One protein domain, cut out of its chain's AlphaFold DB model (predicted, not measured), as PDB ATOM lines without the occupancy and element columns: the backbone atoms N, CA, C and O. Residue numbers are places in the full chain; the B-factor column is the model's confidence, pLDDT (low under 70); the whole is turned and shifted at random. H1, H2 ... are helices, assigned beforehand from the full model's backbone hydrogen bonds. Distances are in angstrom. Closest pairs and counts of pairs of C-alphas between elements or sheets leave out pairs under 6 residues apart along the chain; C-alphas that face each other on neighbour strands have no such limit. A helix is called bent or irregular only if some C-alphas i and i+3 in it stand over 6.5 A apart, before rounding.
ATOM      1  N   ARG A 172      -7.624  12.507   8.213       66.06
ATOM      2  CA  ARG A 172      -8.092  12.631   9.601       66.06
ATOM      3  C   ARG A 172      -9.499  12.076   9.753       66.06
ATOM      4  O   ARG A 172      -9.750  11.346  10.706       66.06
ATOM      5  N   ASP A 173     -10.386  12.374   8.808       69.50
ATOM      6  CA  ASP A 173     -11.751  11.857   8.832       69.50
ATOM      7  C   ASP A 173     -11.777  10.332   8.624       69.50
ATOM      8  O   ASP A 173     -12.495   9.640   9.340       69.50
ATOM      9  N   LEU A 174     -10.932   9.788   7.737       73.19
ATOM     10  CA  LEU A 174     -10.763   8.342   7.543       73.19
ATOM     11  C   LEU A 174     -10.096   7.646   8.737       73.19
ATOM     12  O   LEU A 174     -10.466   6.522   9.052       73.19
ATOM     13  N   GLU A 175      -9.110   8.267   9.390       74.88
ATOM     14  CA  GLU A 175      -8.467   7.712  10.590       74.88
ATOM     15  C   GLU A 175      -9.430   7.692  11.776       74.88
ATOM     16  O   GLU A 175      -9.516   6.671  12.456       74.88
ATOM     17  N   ARG A 176     -10.189   8.776  11.984       77.81
ATOM     18  CA  ARG A 176     -11.252   8.825  12.995       77.81
ATOM     19  C   ARG A 176     -12.329   7.787  12.693       77.81
ATOM     20  O   ARG A 176     -12.742   7.063  13.589       77.81
ATOM     21  N   PHE A 177     -12.740   7.667  11.433       81.50
ATOM     22  CA  PHE A 177     -13.693   6.645  11.010       81.50
ATOM     23  C   PHE A 177     -13.163   5.220  11.232       81.50
ATOM     24  O   PHE A 177     -13.900   4.389  11.753       81.50
ATOM     25  N   ASP A 178     -11.901   4.930  10.890       79.56
ATOM     26  CA  ASP A 178     -11.258   3.633  11.161       79.56
ATOM     27  C   ASP A 178     -11.312   3.303  12.672       79.56
ATOM     28  O   ASP A 178     -11.605   2.163  13.032       79.56
ATOM     29  N   GLU A 179     -11.056   4.281  13.551       80.94
ATOM     30  CA  GLU A 179     -11.119   4.129  15.015       80.94
ATOM     31  C   GLU A 179     -12.558   3.883  15.508       80.94
ATOM     32  O   GLU A 179     -12.829   2.839  16.105       80.94
ATOM     33  N   GLU A 180     -13.497   4.774  15.177       83.88
ATOM     34  CA  GLU A 180     -14.913   4.684  15.576       83.88
ATOM     35  C   GLU A 180     -15.571   3.386  15.075       83.88
ATOM     36  O   GLU A 180     -16.319   2.719  15.796       83.88
ATOM     37  N   LEU A 181     -15.277   2.993  13.834       84.81
ATOM     38  CA  LEU A 181     -15.774   1.755  13.244       84.81
ATOM     39  C   LEU A 181     -15.212   0.530  13.961       84.81
ATOM     40  O   LEU A 181     -15.937  -0.436  14.197       84.81
ATOM     41  N   SER A 182     -13.926   0.559  14.311       85.12
ATOM     42  CA  SER A 182     -13.279  -0.544  15.020       85.12
ATOM     43  C   SER A 182     -13.864  -0.718  16.419       85.12
ATOM     44  O   SER A 182     -14.160  -1.848  16.806       85.12
ATOM     45  N   GLU A 183     -14.134   0.370  17.142       84.94
ATOM     46  CA  GLU A 183     -14.824   0.335  18.437       84.94
ATOM     47  C   GLU A 183     -16.251  -0.212  18.311       84.94
ATOM     48  O   GLU A 183     -16.632  -1.144  19.029       84.94
ATOM     49  N   LYS A 184     -17.023   0.301  17.342       85.00
ATOM     50  CA  LYS A 184     -18.400  -0.139  17.067       85.00
ATOM     51  C   LYS A 184     -18.469  -1.636  16.760       85.00
ATOM     52  O   LYS A 184     -19.303  -2.342  17.326       85.00
ATOM     53  N   ILE A 185     -17.606  -2.131  15.871       85.50
ATOM     54  CA  ILE A 185     -17.577  -3.554  15.509       85.50
ATOM     55  C   ILE A 185     -17.091  -4.391  16.694       85.50
ATOM     56  O   ILE A 185     -17.684  -5.429  16.963       85.50
ATOM     57  N   THR A 186     -16.074  -3.935  17.436       86.75
ATOM     58  CA  THR A 186     -15.572  -4.650  18.621       86.75
ATOM     59  C   THR A 186     -16.678  -4.868  19.646       86.75
ATOM     60  O   THR A 186     -16.821  -5.982  20.138       86.75
ATOM     61  N   LYS A 187     -17.497  -3.845  19.927       83.62
ATOM     62  CA  LYS A 187     -18.638  -3.974  20.844       83.62
ATOM     63  C   LYS A 187     -19.624  -5.049  20.374       83.62
ATOM     64  O   LYS A 187     -19.954  -5.944  21.144       83.62
ATOM     65  N   ASN A 188     -20.035  -4.997  19.105       81.94
ATOM     66  CA  ASN A 188     -20.984  -5.964  18.541       81.94
ATOM     67  C   ASN A 188     -20.428  -7.396  18.537       81.94
ATOM     68  O   ASN A 188     -21.152  -8.338  18.839       81.94
ATOM     69  N   VAL A 189     -19.143  -7.561  18.206       84.88
ATOM     70  CA  VAL A 189     -18.475  -8.870  18.197       84.88
ATOM     71  C   VAL A 189     -18.328  -9.424  19.613       84.88
ATOM     72  O   VAL A 189     -18.600 -10.602  19.822       84.88
ATOM     73  N   LYS A 190     -17.942  -8.593  20.594       84.94
ATOM     74  CA  LYS A 190     -17.879  -9.007  22.005       84.94
ATOM     75  C   LYS A 190     -19.237  -9.489  22.504       84.94
ATOM     76  O   LYS A 190     -19.285 -10.511  23.175       84.94
ATOM     77  N   GLN A 191     -20.307  -8.779  22.152       85.06
ATOM     78  CA  GLN A 191     -21.670  -9.169  22.497       85.06
ATOM     79  C   GLN A 191     -22.042 -10.522  21.865       85.06
ATOM     80  O   GLN A 191     -22.373 -11.451  22.594       85.06
ATOM     81  N   GLU A 192     -21.910 -10.678  20.539       81.06
ATOM     82  CA  GLU A 192     -22.255 -11.927  19.827       81.06
ATOM     83  C   GLU A 192     -21.465 -13.136  20.360       81.06
ATOM     84  O   GLU A 192     -22.021 -14.216  20.565       81.06
ATOM     85  N   GLU A 193     -20.164 -12.974  20.616       85.94
ATOM     86  CA  GLU A 193     -19.336 -14.061  21.147       85.94
ATOM     87  C   GLU A 193     -19.635 -14.351  22.625       85.94
ATOM     88  O   GLU A 193     -19.633 -15.518  23.022       85.94
ATOM     89  N   ALA A 194     -19.971 -13.338  23.433       86.56
ATOM     90  CA  ALA A 194     -20.433 -13.546  24.803       86.56
ATOM     91  C   ALA A 194     -21.741 -14.355  24.843       86.56
ATOM     92  O   ALA A 194     -21.821 -15.323  25.597       86.56
ATOM     93  N   GLU A 195     -22.723 -14.045  23.987       85.69
ATOM     94  CA  GLU A 195     -23.961 -14.836  23.859       85.69
ATOM     95  C   GLU A 195     -23.656 -16.306  23.526       85.69
ATOM     96  O   GLU A 195     -24.162 -17.218  24.187       85.69
ATOM     97  N   LYS A 196     -22.775 -16.556  22.546       83.94
ATOM     98  CA  LYS A 196     -22.362 -17.919  22.161       83.94
ATOM     99  C   LYS A 196     -21.680 -18.666  23.303       83.94
ATOM    100  O   LYS A 196     -21.900 -19.866  23.467       83.94
ATOM    101  N   ILE A 197     -20.829 -17.990  24.073       86.44
ATOM    102  CA  ILE A 197     -20.135 -18.601  25.211       86.44
ATOM    103  C   ILE A 197     -21.133 -18.925  26.328       86.44
ATOM    104  O   ILE A 197     -21.087 -20.038  26.848       86.44
ATOM    105  N   ILE A 198     -22.071 -18.024  26.646       86.94
ATOM    106  CA  ILE A 198     -23.136 -18.273  27.635       86.94
ATOM    107  C   ILE A 198     -23.975 -19.495  27.233       86.94
ATOM    108  O   ILE A 198     -24.251 -20.358  28.068       86.94
ATOM    109  N   LEU A 199     -24.329 -19.621  25.949       84.88
ATOM    110  CA  LEU A 199     -25.055 -20.785  25.432       84.88
ATOM    111  C   LEU A 199     -24.244 -22.084  25.552       84.88
ATOM    112  O   LEU A 199     -24.783 -23.089  26.002       84.88
ATOM    113  N   LYS A 200     -22.942 -22.066  25.245       85.31
ATOM    114  CA  LYS A 200     -22.067 -23.240  25.432       85.31
ATOM    115  C   LYS A 200     -21.928 -23.648  26.896       85.31
ATOM    116  O   LYS A 200     -21.872 -24.836  27.198       85.31
ATOM    117  N   ILE A 201     -21.853 -22.673  27.804       84.88
ATOM    118  CA  ILE A 201     -21.839 -22.927  29.250       84.88
ATOM    119  C   ILE A 201     -23.137 -23.625  29.652       84.88
ATOM    120  O   ILE A 201     -23.100 -24.633  30.352       84.88
ATOM    121  N   LYS A 202     -24.275 -23.121  29.166       83.56
ATOM    122  CA  LYS A 202     -25.589 -23.722  29.392       83.56
ATOM    123  C   LYS A 202     -25.660 -25.170  28.897       83.56
ATOM    124  O   LYS A 202     -26.008 -26.044  29.685       83.56
ATOM    125  N   GLU A 203     -25.267 -25.429  27.652       82.75
ATOM    126  CA  GLU A 203     -25.234 -26.779  27.067       82.75
ATOM    127  C   GLU A 203     -24.345 -27.736  27.877       82.75
ATOM    128  O   GLU A 203     -24.762 -28.842  28.213       82.75
ATOM    129  N   PHE A 204     -23.144 -27.297  28.264       83.06
ATOM    130  CA  PHE A 204     -22.216 -28.111  29.052       83.06
ATOM    131  C   PHE A 204     -22.766 -28.480  30.438       83.06
ATOM    132  O   PHE A 204     -22.571 -29.600  30.913       83.06
ATOM    133  N   LEU A 205     -23.442 -27.544  31.104       79.88
ATOM    134  CA  LEU A 205     -24.058 -27.798  32.407       79.88
ATOM    135  C   LEU A 205     -25.236 -28.775  32.271       79.88
ATOM    136  O   LEU A 205     -25.358 -29.708  33.064       79.88
ATOM    137  N   GLU A 206     -26.029 -28.644  31.207       81.06
ATOM    138  CA  GLU A 206     -27.120 -29.575  30.901       81.06
ATOM    139  C   GLU A 206     -26.615 -30.998  30.614       81.06
ATOM    140  O   GLU A 206     -27.191 -31.962  31.123       81.06
ATOM    141  N   GLU A 207     -25.500 -31.148  29.887       81.62
ATOM    142  CA  GLU A 207     -24.831 -32.443  29.671       81.62
ATOM    143  C   GLU A 207     -24.378 -33.103  30.984       81.62
ATOM    144  O   GLU A 207     -24.368 -34.330  31.096       81.62
ATOM    145  N   LYS A 208     -24.044 -32.303  32.003       78.56
ATOM    146  CA  LYS A 208     -23.710 -32.783  33.352       78.56
ATOM    147  C   LYS A 208     -24.924 -33.148  34.208       78.56
ATOM    148  O   LYS A 208     -24.755 -33.587  35.344       78.56
ATOM    149  N   GLY A 209     -26.139 -32.996  33.682       74.06
ATOM    150  CA  GLY A 209     -27.380 -33.201  34.426       74.06
ATOM    151  C   GLY A 209     -27.776 -32.014  35.310       74.06
ATOM    152  O   GLY A 209     -28.780 -32.098  36.015       74.06
ATOM    153  N   GLU A 210     -27.033 -30.906  35.248       77.56
ATOM    154  CA  GLU A 210     -27.347 -29.655  35.934       77.56
ATOM    155  C   GLU A 210     -28.302 -28.850  35.037       77.56
ATOM    156  O   GLU A 210     -27.915 -28.281  34.015       77.56
ATOM    157  N   LYS A 211     -29.598 -28.833  35.366       65.69
ATOM    158  CA  LYS A 211     -30.602 -28.150  34.534       65.69
ATOM    159  C   LYS A 211     -30.530 -26.635  34.708       65.69
ATOM    160  O   LYS A 211     -31.255 -26.062  35.513       65.69
ATOM    161  N   LEU A 212     -29.741 -25.981  33.860       65.69
ATOM    162  CA  LEU A 212     -29.810 -24.529  33.665       65.69
ATOM    163  C   LEU A 212     -31.083 -24.100  32.896       65.69
ATOM    164  O   LEU A 212     -31.448 -22.920  32.871       65.69
ATOM    165  N   TYR A 213     -31.762 -25.055  32.245       47.91
ATOM    166  CA  TYR A 213     -32.966 -24.844  31.439       47.91
ATOM    167  C   TYR A 213     -34.159 -24.415  32.316       47.91
ATOM    168  O   TYR A 213     -34.890 -25.241  32.862       47.91
ATOM    169  N   GLY A 214     -34.325 -23.096  32.451       55.06
ATOM    170  CA  GLY A 214     -35.364 -22.431  33.246       55.06
ATOM    171  C   GLY A 214     -34.858 -21.224  34.046       55.06
ATOM    172  O   GLY A 214     -35.664 -20.379  34.414       55.06
ATOM    173  N   GLN A 215     -33.540 -21.120  34.278       65.31
ATOM    174  CA  GLN A 215     -32.935 -20.081  35.129       65.31
ATOM    175  C   GLN A 215     -32.338 -18.889  34.362       65.31
ATOM    176  O   GLN A 215     -32.163 -17.832  34.959       65.31
ATOM    177  N   LEU A 216     -32.024 -19.059  33.071       73.38
ATOM    178  CA  LEU A 216     -31.640 -17.983  32.150       73.38
ATOM    179  C   LEU A 216     -32.459 -18.094  30.861       73.38
ATOM    180  O   LEU A 216     -32.345 -19.080  30.116       73.38
ATOM    181  N   ASN A 217     -33.297 -17.092  30.608       78.25
ATOM    182  CA  ASN A 217     -34.050 -16.941  29.367       78.25
ATOM    183  C   ASN A 217     -33.235 -16.167  28.303       78.25
ATOM    184  O   ASN A 217     -32.154 -15.650  28.578       78.25
ATOM    185  N   ASN A 218     -33.731 -16.100  27.063       75.94
ATOM    186  CA  ASN A 218     -33.002 -15.442  25.968       75.94
ATOM    187  C   ASN A 218     -32.805 -13.929  26.188       75.94
ATOM    188  O   ASN A 218     -31.787 -13.396  25.757       75.94
ATOM    189  N   GLU A 219     -33.744 -13.250  26.853       79.25
ATOM    190  CA  GLU A 219     -33.626 -11.820  27.171       79.25
ATOM    191  C   GLU A 219     -32.526 -11.582  28.213       79.25
ATOM    192  O   GLU A 219     -31.755 -10.639  28.092       79.25
ATOM    193  N   GLU A 220     -32.397 -12.473  29.195       83.44
ATOM    194  CA  GLU A 220     -31.360 -12.404  30.229       83.44
ATOM    195  C   GLU A 220     -29.968 -12.712  29.667       83.44
ATOM    196  O   GLU A 220     -28.992 -12.072  30.052       83.44
ATOM    197  N   ILE A 221     -29.863 -13.648  28.716       82.38
ATOM    198  CA  ILE A 221     -28.611 -13.911  27.984       82.38
ATOM    199  C   ILE A 221     -28.200 -12.676  27.173       82.38
ATOM    200  O   ILE A 221     -27.030 -12.287  27.190       82.38
ATOM    201  N   TYR A 222     -29.161 -12.036  26.503       81.12
ATOM    202  CA  TYR A 222     -28.921 -10.793  25.779       81.12
ATOM    203  C   TYR A 222     -28.474  -9.673  26.734       81.12
ATOM    204  O   TYR A 222     -27.430  -9.065  26.504       81.12
ATOM    205  N   GLU A 223     -29.180  -9.468  27.854       83.06
ATOM    206  CA  GLU A 223     -28.846  -8.479  28.894       83.06
ATOM    207  C   GLU A 223     -27.425  -8.692  29.450       83.06
ATOM    208  O   GLU A 223     -26.659  -7.739  29.604       83.06
ATOM    209  N   LEU A 224     -27.040  -9.944  29.710       86.38
ATOM    210  CA  LEU A 224     -25.692 -10.320  30.144       86.38
ATOM    211  C   LEU A 224     -24.625  -9.962  29.105       86.38
ATOM    212  O   LEU A 224     -23.596  -9.376  29.441       86.38
ATOM    213  N   SER A 225     -24.873 -10.313  27.844       83.19
ATOM    214  CA  SER A 225     -23.923 -10.092  26.754       83.19
ATOM    215  C   SER A 225     -23.746  -8.614  26.393       83.19
ATOM    216  O   SER A 225     -22.629  -8.182  26.113       83.19
ATOM    217  N   GLU A 226     -24.819  -7.817  26.441       81.88
ATOM    218  CA  GLU A 226     -24.804  -6.388  26.116       81.88
ATOM    219  C   GLU A 226     -23.994  -5.584  27.142       81.88
ATOM    220  O   GLU A 226     -23.317  -4.610  26.794       81.88
ATOM    221  N   ASN A 227     -24.030  -6.020  28.405       80.06
ATOM    222  CA  ASN A 227     -23.325  -5.389  29.518       80.06
ATOM    223  C   ASN A 227     -21.901  -5.932  29.731       80.06
ATOM    224  O   ASN A 227     -21.165  -5.422  30.583       80.06
ATOM    225  N   PHE A 228     -21.483  -6.943  28.968       85.44
ATOM    226  CA  PHE A 228     -20.158  -7.532  29.099       85.44
ATOM    227  C   PHE A 228     -19.065  -6.622  28.513       85.44
ATOM    228  O   PHE A 228     -19.072  -6.270  27.334       85.44
ATOM    229  N   SER A 229     -18.073  -6.271  29.338       81.19
ATOM    230  CA  SER A 229     -16.933  -5.423  28.944       81.19
ATOM    231  C   SER A 229     -15.562  -6.102  29.069       81.19
ATOM    232  O   SER A 229     -14.567  -5.542  28.598       81.19
ATOM    233  N   GLY A 230     -15.507  -7.311  29.641       83.62
ATOM    234  CA  GLY A 230     -14.276  -8.072  29.861       83.62
ATOM    235  C   GLY A 230     -13.593  -8.556  28.574       83.62
ATOM    236  O   GLY A 230     -14.003  -8.236  27.448       83.62
ATOM    237  N   GLU A 231     -12.512  -9.323  28.734       84.69
ATOM    238  CA  GLU A 231     -11.766  -9.914  27.610       84.69
ATOM    239  C   GLU A 231     -11.751 -11.447  27.638       84.69
ATOM    240  O   GLU A 231     -11.550 -12.063  26.590       84.69
ATOM    241  N   SER A 232     -12.007 -12.073  28.789       88.75
ATOM    242  CA  SER A 232     -11.893 -13.521  28.973       88.75
ATOM    243  C   SER A 232     -13.225 -14.214  29.254       88.75
ATOM    244  O   SER A 232     -14.181 -13.607  29.739       88.75
ATOM    245  N   VAL A 233     -13.273 -15.525  28.992       86.00
ATOM    246  CA  VAL A 233     -14.405 -16.370  29.417       86.00
ATOM    247  C   VAL A 233     -14.563 -16.341  30.939       86.00
ATOM    248  O   VAL A 233     -15.684 -16.382  31.436       86.00
ATOM    249  N   SER A 234     -13.459 -16.211  31.683       88.62
ATOM    250  CA  SER A 234     -13.503 -16.062  33.139       88.62
ATOM    251  C   SER A 234     -14.258 -14.803  33.549       88.62
ATOM    252  O   SER A 234     -15.130 -14.890  34.403       88.62
ATOM    253  N   ASP A 235     -13.978 -13.662  32.914       88.50
ATOM    254  CA  ASP A 235     -14.675 -12.402  33.205       88.50
ATOM    255  C   ASP A 235     -16.176 -12.541  32.937       88.50
ATOM    256  O   ASP A 235     -17.002 -12.081  33.721       88.50
ATOM    257  N   LEU A 236     -16.537 -13.197  31.829       86.88
ATOM    258  CA  LEU A 236     -17.933 -13.415  31.458       86.88
ATOM    259  C   LEU A 236     -18.645 -14.308  32.478       86.88
ATOM    260  O   LEU A 236     -19.789 -14.046  32.842       86.88
ATOM    261  N   TYR A 237     -17.949 -15.328  32.979       86.94
ATOM    262  CA  TYR A 237     -18.466 -16.224  34.007       86.94
ATOM    263  C   TYR A 237     -18.700 -15.501  35.343       86.94
ATOM    264  O   TYR A 237     -19.719 -15.729  35.991       86.94
ATOM    265  N   GLU A 238     -17.807 -14.587  35.738       87.75
ATOM    266  CA  GLU A 238     -18.021 -13.737  36.920       87.75
ATOM    267  C   GLU A 238     -19.218 -12.801  36.722       87.75
ATOM    268  O   GLU A 238     -20.044 -12.668  37.622       87.75
ATOM    269  N   VAL A 239     -19.380 -12.220  35.527       88.31
ATOM    270  CA  VAL A 239     -20.546 -11.382  35.198       88.31
ATOM    271  C   VAL A 239     -21.852 -12.175  35.309       88.31
ATOM    272  O   VAL A 239     -22.842 -11.644  35.809       88.31
ATOM    273  N   MET A 240     -21.868 -13.456  34.920       87.94
ATOM    274  CA  MET A 240     -23.030 -14.332  35.126       87.94
ATOM    275  C   MET A 240     -23.335 -14.559  36.615       87.94
ATOM    276  O   MET A 240     -24.504 -14.551  37.010       87.94
ATOM    277  N   ILE A 241     -22.306 -14.723  37.454       87.12
ATOM    278  CA  ILE A 241     -22.465 -14.854  38.912       87.12
ATOM    279  C   ILE A 241     -23.012 -13.549  39.501       87.12
ATOM    280  O   ILE A 241     -24.028 -13.577  40.195       87.12
ATOM    281  N   GLU A 242     -22.419 -12.401  39.180       87.12
ATOM    282  CA  GLU A 242     -22.902 -11.096  39.647       87.12
ATOM    283  C   GLU A 242     -24.344 -10.824  39.208       87.12
ATOM    284  O   GLU A 242     -25.152 -10.287  39.965       87.12
ATOM    285  N   PHE A 243     -24.697 -11.199  37.981       87.50
ATOM    286  CA  PHE A 243     -26.058 -11.068  37.477       87.50
ATOM    287  C   PHE A 243     -27.047 -11.920  38.276       87.50
ATOM    288  O   PHE A 243     -28.118 -11.430  38.643       87.50
ATOM    289  N   SER A 244     -26.676 -13.161  38.612       85.12
ATOM    290  CA  SER A 244     -27.502 -14.030  39.459       85.12
ATOM    291  C   SER A 244     -27.719 -13.441  40.858       85.12
ATOM    292  O   SER A 244     -28.833 -13.501  41.382       85.12
ATOM    293  N   GLU A 245     -26.703 -12.776  41.423       84.25
ATOM    294  CA  GLU A 245     -26.815 -12.043  42.689       84.25
ATOM    295  C   GLU A 245     -27.771 -10.853  42.569       84.25
ATOM    296  O   GLU A 245     -28.665 -10.694  43.398       84.25
ATOM    297  N   ARG A 246     -27.643 -10.044  41.508       85.81
ATOM    298  CA  ARG A 246     -28.516  -8.878  41.272       85.81
ATOM    299  C   ARG A 246     -29.980  -9.269  41.066       85.81
ATOM    300  O   ARG A 246     -30.866  -8.525  41.478       85.81
ATOM    301  N   LYS A 247     -30.245 -10.420  40.442       83.62
ATOM    302  CA  LYS A 247     -31.603 -10.955  40.232       83.62
ATOM    303  C   LYS A 247     -32.132 -11.753  41.437       83.62
ATOM    304  O   LYS A 247     -33.251 -12.253  41.367       83.62
ATOM    305  N   ASN A 248     -31.373 -11.868  42.535       83.19
ATOM    306  CA  ASN A 248     -31.696 -12.702  43.704       83.19
ATOM    307  C   ASN A 248     -31.960 -14.187  43.358       83.19
ATOM    308  O   ASN A 248     -32.769 -14.850  44.009       83.19
ATOM    309  N   ASN A 249     -31.278 -14.723  42.343       83.25
ATOM    310  CA  ASN A 249     -31.405 -16.117  41.917       83.25
ATOM    311  C   ASN A 249     -30.305 -16.982  42.560       83.25
ATOM    312  O   ASN A 249     -29.281 -17.285  41.945       83.25
ATOM    313  N   ASN A 250     -30.514 -17.358  43.827       82.25
ATOM    314  CA  ASN A 250     -29.534 -18.120  44.614       82.25
ATOM    315  C   ASN A 250     -29.251 -19.519  44.037       82.25
ATOM    316  O   ASN A 250     -28.124 -19.994  44.135       82.25
ATOM    317  N   GLU A 251     -30.233 -20.158  43.396       80.94
ATOM    318  CA  GLU A 251     -30.040 -21.473  42.774       80.94
ATOM    319  C   GLU A 251     -29.076 -21.404  41.584       80.94
ATOM    320  O   GLU A 251     -28.161 -22.222  41.483       80.94
ATOM    321  N   LEU A 252     -29.241 -20.402  40.709       82.19
ATOM    322  CA  LEU A 252     -28.337 -20.166  39.582       82.19
ATOM    323  C   LEU A 252     -26.926 -19.817  40.069       82.19
ATOM    324  O   LEU A 252     -25.940 -20.327  39.538       82.19
ATOM    325  N   LYS A 253     -26.831 -18.978  41.105       85.44
ATOM    326  CA  LYS A 253     -25.558 -18.597  41.722       85.44
ATOM    327  C   LYS A 253     -24.794 -19.818  42.231       85.44
ATOM    328  O   LYS A 253     -23.628 -20.000  41.884       85.44
ATOM    329  N   ASP A 254     -25.446 -20.662  43.028       85.12
ATOM    330  CA  ASP A 254     -24.823 -21.845  43.626       85.12
ATOM    331  C   ASP A 254     -24.387 -22.852  42.556       85.12
ATOM    332  O   ASP A 254     -23.310 -23.449  42.661       85.12
ATOM    333  N   LEU A 255     -25.186 -23.002  41.497       85.56
ATOM    334  CA  LEU A 255     -24.877 -23.859  40.356       85.56
ATOM    335  C   LEU A 255     -23.652 -23.349  39.582       85.56
ATOM    336  O   LEU A 255     -22.736 -24.134  39.307       85.56
ATOM    337  N   LEU A 256     -23.584 -22.045  39.290       85.38
ATOM    338  CA  LEU A 256     -22.439 -21.423  38.617       85.38
ATOM    339  C   LEU A 256     -21.167 -21.503  39.473       85.38
ATOM    340  O   LEU A 256     -20.115 -21.893  38.963       85.38
ATOM    341  N   VAL A 257     -21.247 -21.192  40.770       87.81
ATOM    342  CA  VAL A 257     -20.098 -21.239  41.691       87.81
ATOM    343  C   VAL A 257     -19.556 -22.663  41.826       87.81
ATOM    344  O   VAL A 257     -18.344 -22.862  41.741       87.81
ATOM    345  N   ARG A 258     -20.437 -23.663  41.976       87.12
ATOM    346  CA  ARG A 258     -20.046 -25.077  42.098       87.12
ATOM    347  C   ARG A 258     -19.325 -25.593  40.854       87.12
ATOM    348  O   ARG A 258     -18.346 -26.318  40.986       87.12
ATOM    349  N   ASN A 259     -19.790 -25.210  39.665       86.81
ATOM    350  CA  ASN A 259     -19.264 -25.716  38.394       86.81
ATOM    351  C   ASN A 259     -18.155 -24.843  37.784       86.81
ATOM    352  O   ASN A 259     -17.635 -25.172  36.718       86.81
ATOM    353  N   LYS A 260     -17.766 -23.747  38.449       87.50
ATOM    354  CA  LYS A 260     -16.830 -22.743  37.924       87.50
ATOM    355  C   LYS A 260     -15.538 -23.346  37.378       87.50
ATOM    356  O   LYS A 260     -15.149 -23.039  36.257       87.50
ATOM    357  N   TYR A 261     -14.880 -24.210  38.148       86.50
ATOM    358  CA  TYR A 261     -13.608 -24.803  37.729       86.50
ATOM    359  C   TYR A 261     -13.764 -25.716  36.513       86.50
ATOM    360  O   TYR A 261     -12.984 -25.603  35.573       86.50
ATOM    361  N   ASP A 262     -14.808 -26.541  36.484       84.00
ATOM    362  CA  ASP A 262     -15.054 -27.472  35.383       84.00
ATOM    363  C   ASP A 262     -15.418 -26.743  34.083       84.00
ATOM    364  O   ASP A 262     -14.959 -27.113  32.999       84.00
ATOM    365  N   VAL A 263     -16.223 -25.679  34.187       84.50
ATOM    366  CA  VAL A 263     -16.563 -24.826  33.044       84.50
ATOM    367  C   VAL A 263     -15.319 -24.114  32.529       84.50
ATOM    368  O   VAL A 263     -15.064 -24.145  31.328       84.50
ATOM    369  N   LEU A 264     -14.520 -23.505  33.411       86.19
ATOM    370  CA  LEU A 264     -13.311 -22.784  33.010       86.19
ATOM    371  C   LEU A 264     -12.200 -23.713  32.516       86.19
ATOM    372  O   LEU A 264     -11.356 -23.273  31.744       86.19
ATOM    373  N   GLU A 265     -12.183 -24.991  32.893       87.56
ATOM    374  CA  GLU A 265     -11.274 -25.974  32.298       87.56
ATOM    375  C   GLU A 265     -11.702 -26.339  30.866       87.56
ATOM    376  O   GLU A 265     -10.860 -26.444  29.964       87.56
ATOM    377  N   LYS A 266     -13.015 -26.485  30.640       85.19
ATOM    378  CA  LYS A 266     -13.595 -26.909  29.358       85.19
ATOM    379  C   LYS A 266     -13.719 -25.775  28.335       85.19
ATOM    380  O   LYS A 266     -13.449 -25.988  27.152       85.19
ATOM    381  N   ILE A 267     -14.126 -24.590  28.779       83.31
ATOM    382  CA  ILE A 267     -14.428 -23.397  27.980       83.31
ATOM    383  C   ILE A 267     -13.484 -22.278  28.441       83.31
ATOM    384  O   ILE A 267     -13.879 -21.334  29.116       83.31
ATOM    385  N   LYS A 268     -12.194 -22.396  28.108       80.69
ATOM    386  CA  LYS A 268     -11.174 -21.376  28.409       80.69
ATOM    387  C   LYS A 268     -10.822 -20.531  27.196       80.69
ATOM    388  O   LYS A 268     -10.841 -21.019  26.068       80.69
ATOM    389  N   GLY A 269     -10.377 -19.306  27.453       81.56
ATOM    390  CA  GLY A 269      -9.775 -18.434  26.450       81.56
ATOM    391  C   GLY A 269     -10.272 -16.998  26.531       81.56
ATOM    392  O   GLY A 269     -10.958 -16.604  27.478       81.56
ATOM    393  N   ASN A 270      -9.908 -16.228  25.512       83.56
ATOM    394  CA  ASN A 270     -10.421 -14.883  25.301       83.56
ATOM    395  C   ASN A 270     -11.769 -14.953  24.576       83.56
ATOM    396  O   ASN A 270     -11.969 -15.825  23.731       83.56
ATOM    397  N   VAL A 271     -12.669 -14.013  24.872       82.81
ATOM    398  CA  VAL A 271     -13.950 -13.856  24.154       82.81
ATOM    399  C   VAL A 271     -13.704 -13.503  22.686       82.81
ATOM    400  O   VAL A 271     -14.404 -13.978  21.801       82.81
ATOM    401  N   ILE A 272     -12.659 -12.715  22.417       82.81
ATOM    402  CA  ILE A 272     -12.148 -12.447  21.071       82.81
ATOM    403  C   ILE A 272     -10.714 -12.972  21.006       82.81
ATOM    404  O   ILE A 272      -9.873 -12.577  21.811       82.81
ATOM    405  N   ASN A 273     -10.421 -13.845  20.046       81.19
ATOM    406  CA  ASN A 273      -9.061 -14.340  19.828       81.19
ATOM    407  C   ASN A 273      -8.120 -13.253  19.257       81.19
ATOM    408  O   ASN A 273      -8.549 -12.201  18.774       81.19
ATOM    409  N   ASP A 274      -6.819 -13.541  19.271       77.94
ATOM    410  CA  ASP A 274      -5.776 -12.588  18.875       77.94
ATOM    411  C   ASP A 274      -5.823 -12.203  17.386       77.94
ATOM    412  O   ASP A 274      -5.532 -11.055  17.036       77.94
ATOM    413  N   ASP A 275      -6.216 -13.126  16.502       74.56
ATOM    414  CA  ASP A 275      -6.333 -12.868  15.062       74.56
ATOM    415  C   ASP A 275      -7.473 -11.875  14.783       74.56
ATOM    416  O   ASP A 275      -7.255 -10.851  14.132       74.56
ATOM    417  N   SER A 276      -8.665 -12.120  15.336       82.12
ATOM    418  CA  SER A 276      -9.828 -11.229  15.280       82.12
ATOM    419  C   SER A 276      -9.508  -9.856  15.870       82.12
ATOM    420  O   SER A 276      -9.815  -8.833  15.256       82.12
ATOM    421  N   LYS A 277      -8.842  -9.814  17.034       83.06
ATOM    422  CA  LYS A 277      -8.433  -8.564  17.697       83.06
ATOM    423  C   LYS A 277      -7.516  -7.737  16.797       83.06
ATOM    424  O   LYS A 277      -7.765  -6.556  16.565       83.06
ATOM    425  N   LYS A 278      -6.529  -8.379  16.171       81.88
ATOM    426  CA  LYS A 278      -5.632  -7.726  15.211       81.88
ATOM    427  C   LYS A 278      -6.365  -7.182  13.981       81.88
ATOM    428  O   LYS A 278      -6.000  -6.121  13.485       81.88
ATOM    429  N   LEU A 279      -7.380  -7.883  13.471       82.12
ATOM    430  CA  LEU A 279      -8.207  -7.401  12.353       82.12
ATOM    431  C   LEU A 279      -9.054  -6.183  12.746       82.12
ATOM    432  O   LEU A 279      -9.230  -5.257  11.944       82.12
ATOM    433  N   LEU A 280      -9.567  -6.171  13.977       82.50
ATOM    434  CA  LEU A 280     -10.324  -5.052  14.532       82.50
ATOM    435  C   LEU A 280      -9.443  -3.811  14.696       82.50
ATOM    436  O   LEU A 280      -9.875  -2.738  14.308       82.50
TER     437      LEU A 280
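What this domain is: This is residues 172 to 280 of the 1025 residues of an uncharacterized protein of Candidatus Gracilibacteria bacterium (UniProt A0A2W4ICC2). One long helix, H1, runs nearly the whole length of a rod-like domain; H2 folds back on it, and a hairpin of two helices, H3 and H4, crosses its later part. The last helix, H5, packs on H1 nearer its beginning, and residues 172 to 177 of H1 stick out free. The printed part has 109 residues with five named helices, H1 to H5 in chain order, and no named strand; its class is all helix. It is only just compact, close to loose, with a radius of gyration of the C-alphas of 15.6 A and spans of 54 by 26 by 17 A.

How they stand to each other: H1, residues 172 to 207, is the hub, touching three helices. With residues 190 to 198 alone it touches H2, residues 218 to 226, in a hairpin at a steep tilt of 42 degrees, opposite ways; the closest C-alphas, of Gln 191 and Ser 225, are 4.9 A apart. H3, residues 233 to 246, and H4, residues 250 to 266, form a hairpin at a shallow tilt of 4 degrees, opposite ways, with Ser 244 and Lys 253 closest at 5.5 A between C-alphas. H4 only just touches H1, with 3 pairs of C-alphas within 8 A, Ile 201 and Val 263 closest at 6.8 A. H5, residues 274 to 280, only just touches H1, also with 3 pairs; the closest C-alphas, of Ser 182 and Leu 280, are 5.4 A apart. H3 and H5 are apart. Every O i to N i+4 pair is within hydrogen-bond range in H1, H2, H3 and H5, and 11 of 13 in H4.

Where its parts are: H1 is 52.1 A long, from C-alpha 172 at (-8.092, 12.631, 9.601). H2 measures 12.2 A, H3 19.9 A and H4 23.7 A; H4 is irregular, with C-alphas 258 and 261 7.8 A apart. H5, 9.8 A, ends at C-alpha 280, (-10.324, -5.052, 14.532).

The domain as a whole: The C-alphas farthest apart, of Arg 172 and Gly 209, are 55.6 A apart. The printed part has no cut and no long link. Mean pLDDT of the printed part is 82.0, with residues 172 to 173 and 211 to 215 under 70.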